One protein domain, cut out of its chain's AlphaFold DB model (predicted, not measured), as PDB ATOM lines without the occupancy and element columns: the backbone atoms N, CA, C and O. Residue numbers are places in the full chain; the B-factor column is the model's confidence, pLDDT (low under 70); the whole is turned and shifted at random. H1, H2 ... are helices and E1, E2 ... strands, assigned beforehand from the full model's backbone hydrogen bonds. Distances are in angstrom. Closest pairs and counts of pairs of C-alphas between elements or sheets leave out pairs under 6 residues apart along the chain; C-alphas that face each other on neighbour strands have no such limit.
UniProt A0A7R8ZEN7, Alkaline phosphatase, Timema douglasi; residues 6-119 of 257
ATOM      1  N   GLN A   6      19.410  10.800  29.995       91.56
ATOM      2  CA  GLN A   6      19.634   9.369  29.759       91.56
ATOM      3  C   GLN A   6      18.726   8.444  30.554       91.56
ATOM      4  O   GLN A   6      18.303   7.409  30.042       91.56
ATOM      5  N   SER A   7      18.377   8.824  31.776       91.81
ATOM      6  CA  SER A   7      17.518   8.003  32.625       91.81
ATOM      7  C   SER A   7      16.028   8.305  32.437       91.81
ATOM      8  O   SER A   7      15.182   7.603  32.997       91.81
ATOM      9  N   LEU A   8      15.693   9.330  31.646       92.56
ATOM     10  CA  LEU A   8      14.324   9.801  31.432       92.56
ATOM     11  C   LEU A   8      13.754   9.405  30.065       92.56
ATOM     12  O   LEU A   8      12.537   9.286  29.934       92.56
ATOM     13  N   ASN A   9      14.604   9.179  29.064       89.94
ATOM     14  CA  ASN A   9      14.197   8.972  27.674       89.94
ATOM     15  C   ASN A   9      14.927   7.765  27.061       89.94
ATOM     16  O   ASN A   9      16.037   7.433  27.471       89.94
ATOM     17  N   THR A  10      14.315   7.114  26.069       82.38
ATOM     18  CA  THR A  10      14.822   5.864  25.469       82.38
ATOM     19  C   THR A  10      15.566   6.070  24.152       82.38
ATOM     20  O   THR A  10      16.523   5.354  23.871       82.38
ATOM     21  N   ASN A  11      15.193   7.083  23.364       74.31
ATOM     22  CA  ASN A  11      15.788   7.349  22.048       74.31
ATOM     23  C   ASN A  11      16.637   8.622  22.047       74.31
ATOM     24  O   ASN A  11      16.258   9.644  21.471       74.31
ATOM     25  N   LEU A  12      17.796   8.568  22.702       78.00
ATOM     26  CA  LEU A  12      18.701   9.712  22.774       78.00
ATOM     27  C   LEU A  12      19.647   9.811  21.584       78.00
ATOM     28  O   LEU A  12      20.202   8.822  21.106       78.00
ATOM     29  N   THR A  13      19.860  11.047  21.138       68.31
ATOM     30  CA  THR A  13      20.855  11.369  20.118       68.31
ATOM     31  C   THR A  13      22.240  11.434  20.755       68.31
ATOM     32  O   THR A  13      22.457  12.153  21.727       68.31
ATOM     33  N   LEU A  14      23.176  10.682  20.182       70.94
ATOM     34  CA  LEU A  14      24.597  10.749  20.505       70.94
ATOM     35  C   LEU A  14      25.205  11.999  19.866       70.94
ATOM     36  O   LEU A  14      25.136  12.159  18.647       70.94
ATOM     37  N   GLY A  15      25.833  12.853  20.670       71.75
ATOM     38  CA  GLY A  15      26.655  13.959  20.189       71.75
ATOM     39  C   GLY A  15      28.006  13.967  20.904       71.75
ATOM     40  O   GLY A  15      28.049  13.633  22.086       71.75
ATOM     41  N   PRO A  16      29.108  14.356  20.235       75.06
ATOM     42  CA  PRO A  16      30.408  14.495  20.895       75.06
ATOM     43  C   PRO A  16      30.378  15.526  22.035       75.06
ATOM     44  O   PRO A  16      31.142  15.408  22.985       75.06
ATOM     45  N   GLU A  17      29.463  16.499  21.967       79.00
ATOM     46  CA  GLU A  17      29.319  17.564  22.965       79.00
ATOM     47  C   GLU A  17      28.482  17.187  24.197       79.00
ATOM     48  O   GLU A  17      28.616  17.841  25.231       79.00
ATOM     49  N   ASP A  18      27.642  16.152  24.099       86.19
ATOM     50  CA  ASP A  18      26.787  15.631  25.178       86.19
ATOM     51  C   ASP A  18      26.722  14.096  25.052       86.19
ATOM     52  O   ASP A  18      25.716  13.534  24.594       86.19
ATOM     53  N   PRO A  19      27.837  13.396  25.336       86.19
ATOM     54  CA  PRO A  19      27.902  11.950  25.191       86.19
ATOM     55  C   PRO A  19      26.975  11.255  26.192       86.19
ATOM     56  O   PRO A  19      26.557  11.823  27.201       86.19
ATOM     57  N   LEU A  20      26.662   9.990  25.918       86.12
ATOM     58  CA  LEU A  20      25.969   9.163  26.899       86.12
ATOM     59  C   LEU A  20      26.926   8.827  28.040       86.12
ATOM     60  O   LEU A  20      28.068   8.428  27.813       86.12
ATOM     61  N   ASP A  21      26.423   8.963  29.256       84.94
ATOM     62  CA  ASP A  21      27.129   8.597  30.470       84.94
ATOM     63  C   ASP A  21      27.249   7.068  30.532       84.94
ATOM     64  O   ASP A  21      26.278   6.329  30.327       84.94
ATOM     65  N   THR A  22      28.476   6.597  30.737       83.12
ATOM     66  CA  THR A  22      28.821   5.175  30.756       83.12
ATOM     67  C   THR A  22      28.463   4.488  32.071       83.12
ATOM     68  O   THR A  22      28.342   3.265  32.084       83.12
ATOM     69  N   TRP A  23      28.266   5.247  33.148       80.75
ATOM     70  CA  TRP A  23      27.887   4.755  34.473       80.75
ATOM     71  C   TRP A  23      26.371   4.797  34.680       80.75
ATOM     72  O   TRP A  23      25.812   3.968  35.396       80.75
ATOM     73  N   SER A  24      25.688   5.732  34.018       84.88
ATOM     74  CA  SER A  24      24.239   5.887  34.135       84.88
ATOM     75  C   SER A  24      23.456   4.785  33.410       84.88
ATOM     76  O   SER A  24      23.664   4.498  32.226       84.88
ATOM     77  N   CYS A  25      22.449   4.224  34.087       83.12
ATOM     78  CA  CYS A  25      21.509   3.292  33.470       83.12
ATOM     79  C   CYS A  25      20.703   3.956  32.340       83.12
ATOM     80  O   CYS A  25      20.371   5.145  32.395       83.12
ATOM     81  N   ARG A  26      20.338   3.153  31.336       84.88
ATOM     82  CA  ARG A  26      19.418   3.540  30.261       84.88
ATOM     83  C   ARG A  26      18.076   2.865  30.460       84.88
ATOM     84  O   ARG A  26      18.008   1.739  30.946       84.88
ATOM     85  N   ARG A  27      17.009   3.560  30.079       87.50
ATOM     86  CA  ARG A  27      15.675   2.963  30.055       87.50
ATOM     87  C   ARG A  27      15.561   1.980  28.889       87.50
ATOM     88  O   ARG A  27      15.981   2.294  27.780       87.50
ATOM     89  N   GLU A  28      14.939   0.831  29.136       88.81
ATOM     90  CA  GLU A  28      14.654  -0.201  28.121       88.81
ATOM     91  C   GLU A  28      13.148  -0.447  27.934       88.81
ATOM     92  O   GLU A  28      12.732  -1.282  27.137       88.81
ATOM     93  N   ASP A  29      12.302   0.293  28.652       91.75
ATOM     94  CA  ASP A  29      10.852   0.088  28.703       91.75
ATOM     95  C   ASP A  29      10.064   0.887  27.652       91.75
ATOM     96  O   ASP A  29       8.835   0.906  27.677       91.75
ATOM     97  N   GLY A  30      10.754   1.560  26.727       90.50
ATOM     98  CA  GLY A  30      10.142   2.372  25.666       90.50
ATOM     99  C   GLY A  30       9.480   3.671  26.151       90.50
ATOM    100  O   GLY A  30       8.801   4.336  25.367       90.50
ATOM    101  N   MET A  31       9.642   4.035  27.429       90.94
ATOM    102  CA  MET A  31       8.998   5.205  28.025       90.94
ATOM    103  C   MET A  31       9.797   6.493  27.795       90.94
ATOM    104  O   MET A  31      10.994   6.571  28.059       90.94
ATOM    105  N   GLU A  32       9.095   7.553  27.396       93.25
ATOM    106  CA  GLU A  32       9.636   8.910  27.262       93.25
ATOM    107  C   GLU A  32       9.106   9.779  28.412       93.25
ATOM    108  O   GLU A  32       8.081  10.451  28.281       93.25
ATOM    109  N   LEU A  33       9.777   9.755  29.567       95.50
ATOM    110  CA  LEU A  33       9.250  10.343  30.805       95.50
ATOM    111  C   LEU A  33       9.109  11.864  30.740       95.50
ATOM    112  O   LEU A  33       8.196  12.414  31.356       95.50
ATOM    113  N   THR A  34       9.950  12.555  29.966       94.94
ATOM    114  CA  THR A  34       9.762  13.994  29.721       94.94
ATOM    115  C   THR A  34       8.457  14.267  28.984       94.94
ATOM    116  O   THR A  34       7.724  15.176  29.370       94.94
ATOM    117  N   ARG A  35       8.096  13.434  27.998       95.19
ATOM    118  CA  ARG A  35       6.801  13.519  27.311       95.19
ATOM    119  C   ARG A  35       5.654  13.183  28.257       95.19
ATOM    120  O   ARG A  35       4.688  13.935  28.318       95.19
ATOM    121  N   THR A  36       5.772  12.108  29.038       96.62
ATOM    122  CA  THR A  36       4.759  11.740  30.041       96.62
ATOM    123  C   THR A  36       4.511  12.880  31.034       96.62
ATOM    124  O   THR A  36       3.363  13.176  31.366       96.62
ATOM    125  N   TRP A  37       5.568  13.574  31.467       97.94
ATOM    126  CA  TRP A  37       5.457  14.755  32.319       97.94
ATOM    127  C   TRP A  37       4.717  15.908  31.623       97.94
ATOM    128  O   TRP A  37       3.821  16.495  32.225       97.94
ATOM    129  N   GLN A  38       5.028  16.206  30.356       97.88
ATOM    130  CA  GLN A  38       4.333  17.248  29.582       97.88
ATOM    131  C   GLN A  38       2.840  16.930  29.405       97.88
ATOM    132  O   GLN A  38       1.990  17.803  29.583       97.88
ATOM    133  N   GLU A  39       2.509  15.672  29.104       98.19
ATOM    134  CA  GLU A  39       1.128  15.203  28.969       98.19
ATOM    135  C   GLU A  39       0.341  15.331  30.280       98.19
ATOM    136  O   GLU A  39      -0.820  15.737  30.251       98.19
ATOM    137  N   ASP A  40       0.956  15.030  31.428       98.44
ATOM    138  CA  ASP A  40       0.353  15.267  32.747       98.44
ATOM    139  C   ASP A  40       0.025  16.753  32.953       98.44
ATOM    140  O   ASP A  40      -1.108  17.099  33.300       98.44
ATOM    141  N   LYS A  41       0.978  17.656  32.681       98.38
ATOM    142  CA  LYS A  41       0.751  19.101  32.858       98.38
ATOM    143  C   LYS A  41      -0.336  19.624  31.925       98.38
ATOM    144  O   LYS A  41      -1.208  20.369  32.375       98.38
ATOM    145  N   ALA A  42      -0.349  19.164  30.674       97.88
ATOM    146  CA  ALA A  42      -1.392  19.493  29.709       97.88
ATOM    147  C   ALA A  42      -2.779  19.012  30.167       97.88
ATOM    148  O   ALA A  42      -3.733  19.787  30.138       97.88
ATOM    149  N   LYS A  43      -2.899  17.768  30.658       98.44
ATOM    150  CA  LYS A  43      -4.165  17.216  31.185       98.44
ATOM    151  C   LYS A  43      -4.706  18.009  32.374       98.44
ATOM    152  O   LYS A  43      -5.917  18.097  32.547       98.44
ATOM    153  N   ARG A  44      -3.821  18.600  33.178       98.00
ATOM    154  CA  ARG A  44      -4.174  19.456  34.322       98.00
ATOM    155  C   ARG A  44      -4.454  20.914  33.937       98.00
ATOM    156  O   ARG A  44      -4.752  21.708  34.822       98.00
ATOM    157  N   GLY A  45      -4.340  21.274  32.655       97.62
ATOM    158  CA  GLY A  45      -4.496  22.653  32.181       97.62
ATOM    159  C   GLY A  45      -3.416  23.610  32.696       97.62
ATOM    160  O   GLY A  45      -3.639  24.817  32.717       97.62
ATOM    161  N   ALA A  46      -2.269  23.089  33.144       97.81
ATOM    162  CA  ALA A  46      -1.178  23.894  33.679       97.81
ATOM    163  C   ALA A  46      -0.272  24.413  32.557       97.81
ATOM    164  O   ALA A  46      -0.029  23.717  31.569       97.81
ATOM    165  N   ARG A  47       0.295  25.610  32.730       98.06
ATOM    166  CA  ARG A  47       1.345  26.129  31.845       98.06
ATOM    167  C   ARG A  47       2.668  25.487  32.239       98.06
ATOM    168  O   ARG A  47       3.034  25.497  33.412       98.06
ATOM    169  N   TYR A  48       3.404  24.942  31.281       98.44
ATOM    170  CA  TYR A  48       4.674  24.280  31.561       98.44
ATOM    171  C   TYR A  48       5.730  24.591  30.506       98.44
ATOM    172  O   TYR A  48       5.403  24.899  29.361       98.44
ATOM    173  N   ALA A  49       6.998  24.473  30.893       98.25
ATOM    174  CA  ALA A  49       8.136  24.597  29.995       98.25
ATOM    175  C   ALA A  49       9.112  23.429  30.185       98.25
ATOM    176  O   ALA A  49       9.463  23.074  31.313       98.25
ATOM    177  N   LEU A  50       9.551  22.853  29.066       97.69
ATOM    178  CA  LEU A  50      10.683  21.934  28.998       97.69
ATOM    179  C   LEU A  50      11.871  22.721  28.437       97.69
ATOM    180  O   LEU A  50      11.765  23.264  27.341       97.69
ATOM    181  N   LEU A  51      12.964  22.809  29.192       97.94
ATOM    182  CA  LEU A  51      14.151  23.585  28.825       97.94
ATOM    183  C   LEU A  51      15.314  22.637  28.543       97.94
ATOM    184  O   LEU A  51      15.573  21.747  29.356       97.94
ATOM    185  N   SER A  52      16.029  22.858  27.439       95.44
ATOM    186  CA  SER A  52      17.145  21.988  27.043       95.44
ATOM    187  C   SER A  52      18.497  22.698  26.971       95.44
ATOM    188  O   SER A  52      19.515  22.024  26.866       95.44
ATOM    189  N   ASN A  53      18.532  24.034  27.045       96.69
ATOM    190  CA  ASN A  53      19.757  24.836  26.948       96.69
ATOM    191  C   ASN A  53      19.631  26.196  27.671       96.69
ATOM    192  O   ASN A  53      18.565  26.557  28.187       96.69
ATOM    193  N   THR A  54      20.724  26.963  27.702       98.00
ATOM    194  CA  THR A  54      20.785  28.313  28.296       98.00
ATOM    195  C   THR A  54      19.795  29.286  27.655       98.00
ATOM    196  O   THR A  54      19.207  30.124  28.343       98.00
ATOM    197  N   GLY A  55      19.600  29.199  26.340       98.25
ATOM    198  CA  GLY A  55      18.708  30.069  25.582       98.25
ATOM    199  C   GLY A  55      17.246  29.882  25.977       98.25
ATOM    200  O   GLY A  55      16.542  30.869  26.188       98.25
ATOM    201  N   ASP A  56      16.801  28.635  26.128       98.25
ATOM    202  CA  ASP A  56      15.460  28.295  26.608       98.25
ATOM    203  C   ASP A  56      15.237  28.846  28.015       98.25
ATOM    204  O   ASP A  56      14.221  29.492  28.276       98.25
ATOM    205  N   LEU A  57      16.219  28.651  28.902       98.50
ATOM    206  CA  LEU A  57      16.170  29.162  30.270       98.50
ATOM    207  C   LEU A  57      16.118  30.697  30.315       98.50
ATOM    208  O   LEU A  57      15.362  31.261  31.100       98.50
ATOM    209  N   THR A  58      16.872  31.372  29.448       97.81
ATOM    210  CA  THR A  58      16.930  32.842  29.392       97.81
ATOM    211  C   THR A  58      15.654  33.457  28.811       97.81
ATOM    212  O   THR A  58      15.226  34.518  29.258       97.81
ATOM    213  N   ARG A  59      15.031  32.806  27.820       97.75
ATOM    214  CA  ARG A  59      13.783  33.277  27.191       97.75
ATOM    215  C   ARG A  59      12.529  32.936  27.995       97.75
ATOM    216  O   ARG A  59      11.453  33.415  27.644       97.75
ATOM    217  N   LEU A  60      12.643  32.097  29.025       98.31
ATOM    218  CA  LEU A  60      11.505  31.688  29.832       98.31
ATOM    219  C   LEU A  60      10.864  32.899  30.521       98.31
ATOM    220  O   LEU A  60      11.468  33.546  31.376       98.31
ATOM    221  N   ASP A  61       9.592  33.140  30.218       97.69
ATOM    222  CA  ASP A  61       8.764  34.037  31.013       97.69
ATOM    223  C   ASP A  61       8.337  33.329  32.306       97.69
ATOM    224  O   ASP A  61       7.316  32.637  32.368       97.69
ATOM    225  N   ALA A  62       9.142  33.505  33.355       96.75
ATOM    226  CA  ALA A  62       8.892  32.912  34.664       96.75
ATOM    227  C   ALA A  62       7.540  33.343  35.270       96.75
ATOM    228  O   ALA A  62       6.957  32.595  36.057       96.75
ATOM    229  N   SER A  63       6.989  34.501  34.879       95.44
ATOM    230  CA  SER A  63       5.683  34.968  35.365       95.44
ATOM    231  C   SER A  63       4.526  34.123  34.811       95.44
ATOM    232  O   SER A  63       3.540  33.871  35.508       95.44
ATOM    233  N   ASN A  64       4.697  33.564  33.610       96.38
ATOM    234  CA  ASN A  64       3.655  32.896  32.833       96.38
ATOM    235  C   ASN A  64       3.871  31.375  32.675       96.38
ATOM    236  O   ASN A  64       3.445  30.775  31.691       96.38
ATOM    237  N   VAL A  65       4.526  30.727  33.643       98.12
ATOM    238  CA  VAL A  65       4.739  29.268  33.651       98.12
ATOM    239  C   VAL A  65       4.497  28.669  35.033       98.12
ATOM    240  O   VAL A  65       5.010  29.179  36.019       98.12
ATOM    241  N   ASP A  66       3.736  27.588  35.143       97.69
ATOM    242  CA  ASP A  66       3.427  26.977  36.443       97.69
ATOM    243  C   ASP A  66       4.419  25.852  36.789       97.69
ATOM    244  O   ASP A  66       4.746  25.650  37.954       97.69
ATOM    245  N   TYR A  67       4.943  25.145  35.779       98.50
ATOM    246  CA  TYR A  67       5.898  24.045  35.955       98.50
ATOM    247  C   TYR A  67       7.081  24.140  34.992       98.50
ATOM    248  O   TYR A  67       6.905  24.335  33.792       98.50
ATOM    249  N   VAL A  68       8.291  23.908  35.494       98.56
ATOM    250  CA  VAL A  68       9.507  23.877  34.673       98.56
ATOM    251  C   VAL A  68      10.237  22.558  34.872       98.56
ATOM    252  O   VAL A  68      10.522  22.160  36.001       98.56
ATOM    253  N   LEU A  69      10.586  21.907  33.764       98.56
ATOM    254  CA  LEU A  69      11.532  20.799  33.727       98.56
ATOM    255  C   LEU A  69      12.715  21.222  32.856       98.56
ATOM    256  O   LEU A  69      12.577  21.362  31.649       98.56
ATOM    257  N   GLY A  70      13.872  21.473  33.466       98.12
ATOM    258  CA  GLY A  70      15.107  21.793  32.741       98.12
ATOM    259  C   GLY A  70      16.072  20.617  32.768       98.12
ATOM    260  O   GLY A  70      16.463  20.210  33.865       98.12
ATOM    261  N   ILE A  71      16.414  20.078  31.595       96.69
ATOM    262  CA  ILE A  71      17.321  18.936  31.417       96.69
ATOM    263  C   ILE A  71      18.364  19.290  30.351       96.69
ATOM    264  O   ILE A  71      18.094  19.234  29.148       96.69
ATOM    265  N   PHE A  72      19.568  19.638  30.796       95.88
ATOM    266  CA  PHE A  72      20.592  20.281  29.965       95.88
ATOM    267  C   PHE A  72      21.722  19.344  29.516       95.88
ATOM    268  O   PHE A  72      22.527  19.739  28.682       95.88
ATOM    269  N   ALA A  73      21.767  18.109  30.020       93.94
ATOM    270  CA  ALA A  73      22.757  17.099  29.636       93.94
ATOM    271  C   ALA A  73      22.177  15.679  29.714       93.94
ATOM    272  O   ALA A  73      21.193  15.434  30.426       93.94
ATOM    273  N   ASN A  74      22.788  14.739  28.992       92.44
ATOM    274  CA  ASN A  74      22.429  13.324  29.026       92.44
ATOM    275  C   ASN A  74      22.750  12.686  30.382       92.44
ATOM    276  O   ASN A  74      21.874  12.042  30.961       92.44
ATOM    277  N   GLY A  75      23.963  12.906  30.892       92.75
ATOM    278  CA  GLY A  75      24.394  12.532  32.242       92.75
ATOM    279  C   GLY A  75      24.471  13.751  33.153       92.75
ATOM    280  O   GLY A  75      23.547  14.564  33.187       92.75
ATOM    281  N   HIS A  76      25.583  13.902  33.866       94.06
ATOM    282  CA  HIS A  76      25.890  15.114  34.623       94.06
ATOM    283  C   HIS A  76      26.064  16.346  33.722       94.06
ATOM    284  O   HIS A  76      26.336  16.237  32.525       94.06
ATOM    285  N   LEU A  77      25.915  17.537  34.308       94.81
ATOM    286  CA  LEU A  77      26.341  18.769  33.643       94.81
ATOM    287  C   LEU A  77      27.871  18.777  33.499       94.81
ATOM    288  O   LEU A  77      28.578  18.120  34.263       94.81
ATOM    289  N   LYS A  78      28.388  19.533  32.527       95.19
ATOM    290  CA  LYS A  78      29.828  19.813  32.439       95.19
ATOM    291  C   LYS A  78      30.259  20.658  33.645       95.19
ATOM    292  O   LYS A  78      29.452  21.427  34.168       95.19
ATOM    293  N   TYR A  79      31.531  20.551  34.030       97.62
ATOM    294  CA  TYR A  79      32.152  21.500  34.962       97.62
ATOM    295  C   TYR A  79      31.996  22.941  34.436       97.62
ATOM    296  O   TYR A  79      32.018  23.152  33.220       97.62
ATOM    297  N   ASP A  80      31.866  23.943  35.309       97.50
ATOM    298  CA  ASP A  80      31.595  25.330  34.918       97.50
ATOM    299  C   ASP A  80      32.686  25.895  34.001       97.50
ATOM    300  O   ASP A  80      32.368  26.582  33.027       97.50
ATOM    301  N   PHE A  81      33.956  25.542  34.231       96.50
ATOM    302  CA  PHE A  81      35.053  25.958  33.351       96.50
ATOM    303  C   PHE A  81      34.991  25.340  31.936       96.50
ATOM    304  O   PHE A  81      35.532  25.926  30.999       96.50
ATOM    305  N   GLU A  82      34.343  24.179  31.764       95.69
ATOM    306  CA  GLU A  82      34.162  23.479  30.474       95.69
ATOM    307  C   GLU A  82      32.824  23.822  29.805       95.69
ATOM    308  O   GLU A  82      32.521  23.356  28.701       95.69
ATOM    309  N   ARG A  83      31.988  24.611  30.477       93.44
ATOM    310  CA  ARG A  83      30.632  24.910  30.042       93.44
ATOM    311  C   ARG A  83      30.625  25.801  28.804       93.44
ATOM    312  O   ARG A  83      31.193  26.894  28.809       93.44
ATOM    313  N   ASP A  84      29.881  25.392  27.775       94.81
ATOM    314  CA  ASP A  84      29.495  26.316  26.710       94.81
ATOM    315  C   ASP A  84      28.487  27.333  27.267       94.81
ATOM    316  O   ASP A  84      27.403  26.976  27.734       94.81
ATOM    317  N   ARG A  85      28.879  28.609  27.245       95.75
ATOM    318  CA  ARG A  85      28.102  29.739  27.771       95.75
ATOM    319  C   ARG A  85      27.192  30.371  26.710       95.75
ATOM    320  O   ARG A  85      26.522  31.359  27.009       95.75
ATOM    321  N   SER A  86      27.180  29.833  25.489       96.94
ATOM    322  CA  SER A  86      26.257  30.225  24.427       96.94
ATOM    323  C   SER A  86      24.796  29.890  24.786       96.94
ATOM    324  O   SER A  86      24.533  29.111  25.714       96.94
ATOM    325  N   PRO A  87      23.812  30.450  24.059       97.06
ATOM    326  CA  PRO A  87      22.417  30.030  24.166       97.06
ATOM    327  C   PRO A  87      22.193  28.532  23.904       97.06
ATOM    328  O   PRO A  87      21.259  27.966  24.463       97.06
ATOM    329  N   GLU A  88      23.026  27.896  23.086       94.56
ATOM    330  CA  GLU A  88      22.947  26.475  22.734       94.56
ATOM    331  C   GLU A  88      23.589  25.562  23.793       94.56
ATOM    332  O   GLU A  88      23.302  24.366  23.822       94.56
ATOM    333  N   GLY A  89      24.419  26.129  24.671       94.69
ATOM    334  CA  GLY A  89      25.078  25.433  25.769       94.69
ATOM    335  C   GLY A  89      24.180  25.195  26.987       94.69
ATOM    336  O   GLY A  89      22.953  25.119  26.894       94.69
ATOM    337  N   MET A  90      24.793  25.096  28.168       95.25
ATOM    338  CA  MET A  90      24.078  24.819  29.422       95.25
ATOM    339  C   MET A  90      24.189  25.979  30.427       95.25
ATOM    340  O   MET A  90      25.214  26.676  30.467       95.25
ATOM    341  N   PRO A  91      23.140  26.219  31.235       97.94
ATOM    342  CA  PRO A  91      23.122  27.316  32.193       97.94
ATOM    343  C   PRO A  91      24.051  27.040  33.383       97.94
ATOM    344  O   PRO A  91      24.292  25.889  33.740       97.94
ATOM    345  N   SER A  92      24.542  28.099  34.028       98.56
ATOM    346  CA  SER A  92      25.232  27.986  35.316       98.56
ATOM    347  C   SER A  92      24.267  27.592  36.436       98.56
ATOM    348  O   SER A  92      23.049  27.796  36.345       98.56
ATOM    349  N   LEU A  93      24.820  27.118  37.554       98.81
ATOM    350  CA  LEU A  93      24.048  26.853  38.768       98.81
ATOM    351  C   LEU A  93      23.336  28.115  39.286       98.81
ATOM    352  O   LEU A  93      22.170  28.056  39.678       98.81
ATOM    353  N   SER A  94      23.987  29.277  39.192       98.81
ATOM    354  CA  SER A  94      23.401  30.579  39.536       98.81
ATOM    355  C   SER A  94      22.241  30.978  38.610       98.81
ATOM    356  O   SER A  94      21.205  31.444  39.089       98.81
ATOM    357  N   GLN A  95      22.343  30.730  37.298       98.81
ATOM    358  CA  GLN A  95      21.252  30.969  36.343       98.81
ATOM    359  C   GLN A  95      20.044  30.067  36.631       98.81
ATOM    360  O   GLN A  95      18.910  30.554  36.670       98.81
ATOM    361  N   MET A  96      20.283  28.773  36.879       98.88
ATOM    362  CA  MET A  96      19.231  27.831  37.278       98.88
ATOM    363  C   MET A  96      18.569  28.252  38.593       98.88
ATOM    364  O   MET A  96      17.344  28.267  38.674       98.88
ATOM    365  N   THR A  97      19.355  28.655  39.591       98.88
ATOM    366  CA  THR A  97      18.850  29.110  40.897       98.88
ATOM    367  C   THR A  97      17.957  30.340  40.751       98.88
ATOM    368  O   THR A  97      16.821  30.333  41.218       98.88
ATOM    369  N   SER A  98      18.409  31.359  40.013       98.75
ATOM    370  CA  SER A  98      17.620  32.570  39.744       98.75
ATOM    371  C   SER A  98      16.273  32.247  39.086       98.75
ATOM    372  O   SER A  98      15.238  32.772  39.496       98.75
ATOM    373  N   VAL A  99      16.252  31.377  38.070       98.69
ATOM    374  CA  VAL A  99      14.996  31.002  37.398       98.69
ATOM    375  C   VAL A  99      14.099  30.158  38.302       98.69
ATOM    376  O   VAL A  99      12.892  30.394  38.325       98.69
ATOM    377  N   ALA A 100      14.662  29.225  39.074       98.81
ATOM    378  CA  ALA A 100      13.898  28.423  40.025       98.81
ATOM    379  C   ALA A 100      13.171  29.314  41.038       98.81
ATOM    380  O   ALA A 100      11.958  29.191  41.192       98.81
ATOM    381  N   ILE A 101      13.893  30.258  41.650       98.62
ATOM    382  CA  ILE A 101      13.333  31.221  42.601       98.62
ATOM    383  C   ILE A 101      12.197  32.018  41.953       98.62
ATOM    384  O   ILE A 101      11.101  32.058  42.500       98.62
ATOM    385  N   LYS A 102      12.399  32.581  40.753       98.25
ATOM    386  CA  LYS A 102      11.360  33.371  40.060       98.25
ATOM    387  C   LYS A 102      10.078  32.587  39.777       98.25
ATOM    388  O   LYS A 102       8.997  33.167  39.772       98.25
ATOM    389  N   VAL A 103      10.188  31.291  39.489       98.44
ATOM    390  CA  VAL A 103       9.016  30.436  39.248       98.44
ATOM    391  C   VAL A 103       8.318  30.092  40.564       98.44
ATOM    392  O   VAL A 103       7.091  30.159  40.629       98.44
ATOM    393  N   LEU A 104       9.086  29.748  41.602       98.31
ATOM    394  CA  LEU A 104       8.575  29.289  42.895       98.31
ATOM    395  C   LEU A 104       8.004  30.418  43.767       98.31
ATOM    396  O   LEU A 104       6.985  30.211  44.422       98.31
ATOM    397  N   ASP A 105       8.592  31.618  43.728       96.88
ATOM    398  CA  ASP A 105       8.176  32.800  44.509       96.88
ATOM    399  C   ASP A 105       6.745  33.271  44.192       96.88
ATOM    400  O   ASP A 105       6.114  33.998  44.955       96.88
ATOM    401  N   LYS A 106       6.176  32.800  43.079       96.50
ATOM    402  CA  LYS A 106       4.776  33.063  42.732       96.50
ATOM    403  C   LYS A 106       3.783  32.375  43.664       96.50
ATOM    404  O   LYS A 106       2.609  32.736  43.641       96.50
ATOM    405  N   ASN A 107       4.215  31.377  44.436       96.44
ATOM    406  CA  ASN A 107       3.359  30.726  45.416       96.44
ATOM    407  C   ASN A 107       3.288  31.569  46.706       96.44
ATOM    408  O   ASN A 107       4.298  31.674  47.405       96.44
ATOM    409  N   PRO A 108       2.122  32.135  47.071       95.12
ATOM    410  CA  PRO A 108       1.997  32.950  48.282       95.12
ATOM    411  C   PRO A 108       2.218  32.153  49.576       95.12
ATOM    412  O   PRO A 108       2.575  32.748  50.586       95.12
ATOM    413  N   GLU A 109       2.064  30.826  49.538       97.12
ATOM    414  CA  GLU A 109       2.300  29.930  50.682       97.12
ATOM    415  C   GLU A 109       3.793  29.604  50.898       97.12
ATOM    416  O   GLU A 109       4.140  28.807  51.769       97.12
ATOM    417  N   GLY A 110       4.687  30.180  50.088       97.12
ATOM    418  CA  GLY A 110       6.121  29.911  50.125       97.12
ATOM    419  C   GLY A 110       6.535  28.685  49.309       97.12
ATOM    420  O   GLY A 110       5.754  28.095  48.553       97.12
ATOM    421  N   PHE A 111       7.809  28.312  49.416       98.38
ATOM    422  CA  PHE A 111       8.386  27.207  48.657       98.38
ATOM    423  C   PHE A 111       9.580  26.575  49.371       98.38
ATOM    424  O   PHE A 111      10.176  27.156  50.274       98.38
ATOM    425  N   ILE A 112       9.949  25.381  48.911       98.56
ATOM    426  CA  ILE A 112      11.221  24.735  49.226       98.56
ATOM    427  C   ILE A 112      12.018  24.667  47.929       98.56
ATOM    428  O   ILE A 112      11.497  24.237  46.897       98.56
ATOM    429  N   LEU A 113      13.278  25.084  47.987       98.75
ATOM    430  CA  LEU A 113      14.223  24.970  46.887       98.75
ATOM    431  C   LEU A 113      15.476  24.249  47.384       98.75
ATOM    432  O   LEU A 113      16.091  24.670  48.358       98.75
ATOM    433  N   MET A 114      15.855  23.182  46.683       98.81
ATOM    434  CA  MET A 114      17.141  22.512  46.853       98.81
ATOM    435  C   MET A 114      18.035  22.863  45.665       98.81
ATOM    436  O   MET A 114      17.623  22.721  44.511       98.81
ATOM    437  N   VAL A 115      19.247  23.323  45.962       98.88
ATOM    438  CA  VAL A 115      20.295  23.631  44.986       98.88
ATOM    439  C   VAL A 115      21.516  22.806  45.364       98.88
ATOM    440  O   VAL A 115      21.941  22.837  46.514       98.88
ATOM    441  N   GLU A 116      22.061  22.062  44.408       98.88
ATOM    442  CA  GLU A 116      23.156  21.124  44.639       98.88
ATOM    443  C   GLU A 116      24.337  21.445  43.715       98.88
ATOM    444  O   GLU A 116      24.194  21.482  42.491       98.88
ATOM    445  N   GLY A 117      25.516  21.648  44.306       98.50
ATOM    446  CA  GLY A 117      26.795  21.759  43.601       98.50
ATOM    447  C   GLY A 117      27.442  20.392  43.365       98.50
ATOM    448  O   GLY A 117      28.573  20.172  43.785       98.50
ATOM    449  N   GLY A 118      26.731  19.457  42.729       97.88
ATOM    450  CA  GLY A 118      27.128  18.037  42.688       97.88
ATOM    451  C   GLY A 118      28.443  17.742  41.953       97.88
ATOM    452  O   GLY A 118      29.076  16.719  42.184       97.88
ATOM    453  N   MET A 119      28.912  18.651  41.095       98.12
ATOM    454  CA  MET A 119      30.183  18.470  40.386       98.12
ATOM    455  C   MET A 119      31.417  18.707  41.275       98.12
ATOM    456  O   MET A 119      32.514  18.300  40.890       98.12
TER     457      MET A 119
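AT A GLANCE: This is residues 6 to 119 of the 257 residues of the protein "Alkaline phosphatase" of Timema douglasi (UniProt A0A7R8ZEN7). There is little regular structure: a two-strand parallel ribbon, E1 beside E2, sits between H1 on one side and H2 and H3 on the other, amid long unnamed stretches. Of 114 printed residues, 37 are in named elements, in order H1 E1 H2 E2 H3, class mixed. The whole is compact, radius of gyration of the C-alphas 15.0 A, spans 42 by 35 by 23 A.

HOW THE PARTS SIT: Start at H1, residues 33 to 43; its closest C-alpha to E1, residues 48 to 51, is Lys 41, 6.6 A from Tyr 48. E2, residues 67 to 70, is parallel to E1 at 9 degrees; N 49 and O 67, 2.9 A apart, are within hydrogen-bond range. E1, H2, residues 54 to 59, and E2 form a strand-helix-strand unit, parallel neighbours with a helix between, its crossover right-handed. H2 and H3, residues 93 to 104, are close but not clearly touching: C-alphas 57 and 99 are closest, 7.5 A. Every O i to N i+4 pair is within hydrogen-bond range in H1, H2 and H3.

IN THESE COORDINATES: Find C-alpha 33 at (9.250, 10.343, 30.805), where H1 begins, 15.1 A long; H3, 16.2 A, ends at C-alpha 104, (8.575, 29.289, 42.895).

THE WHOLE: The printed part has no cut; E2 to H3 is a long link; residue 13 alone is under pLDDT 70.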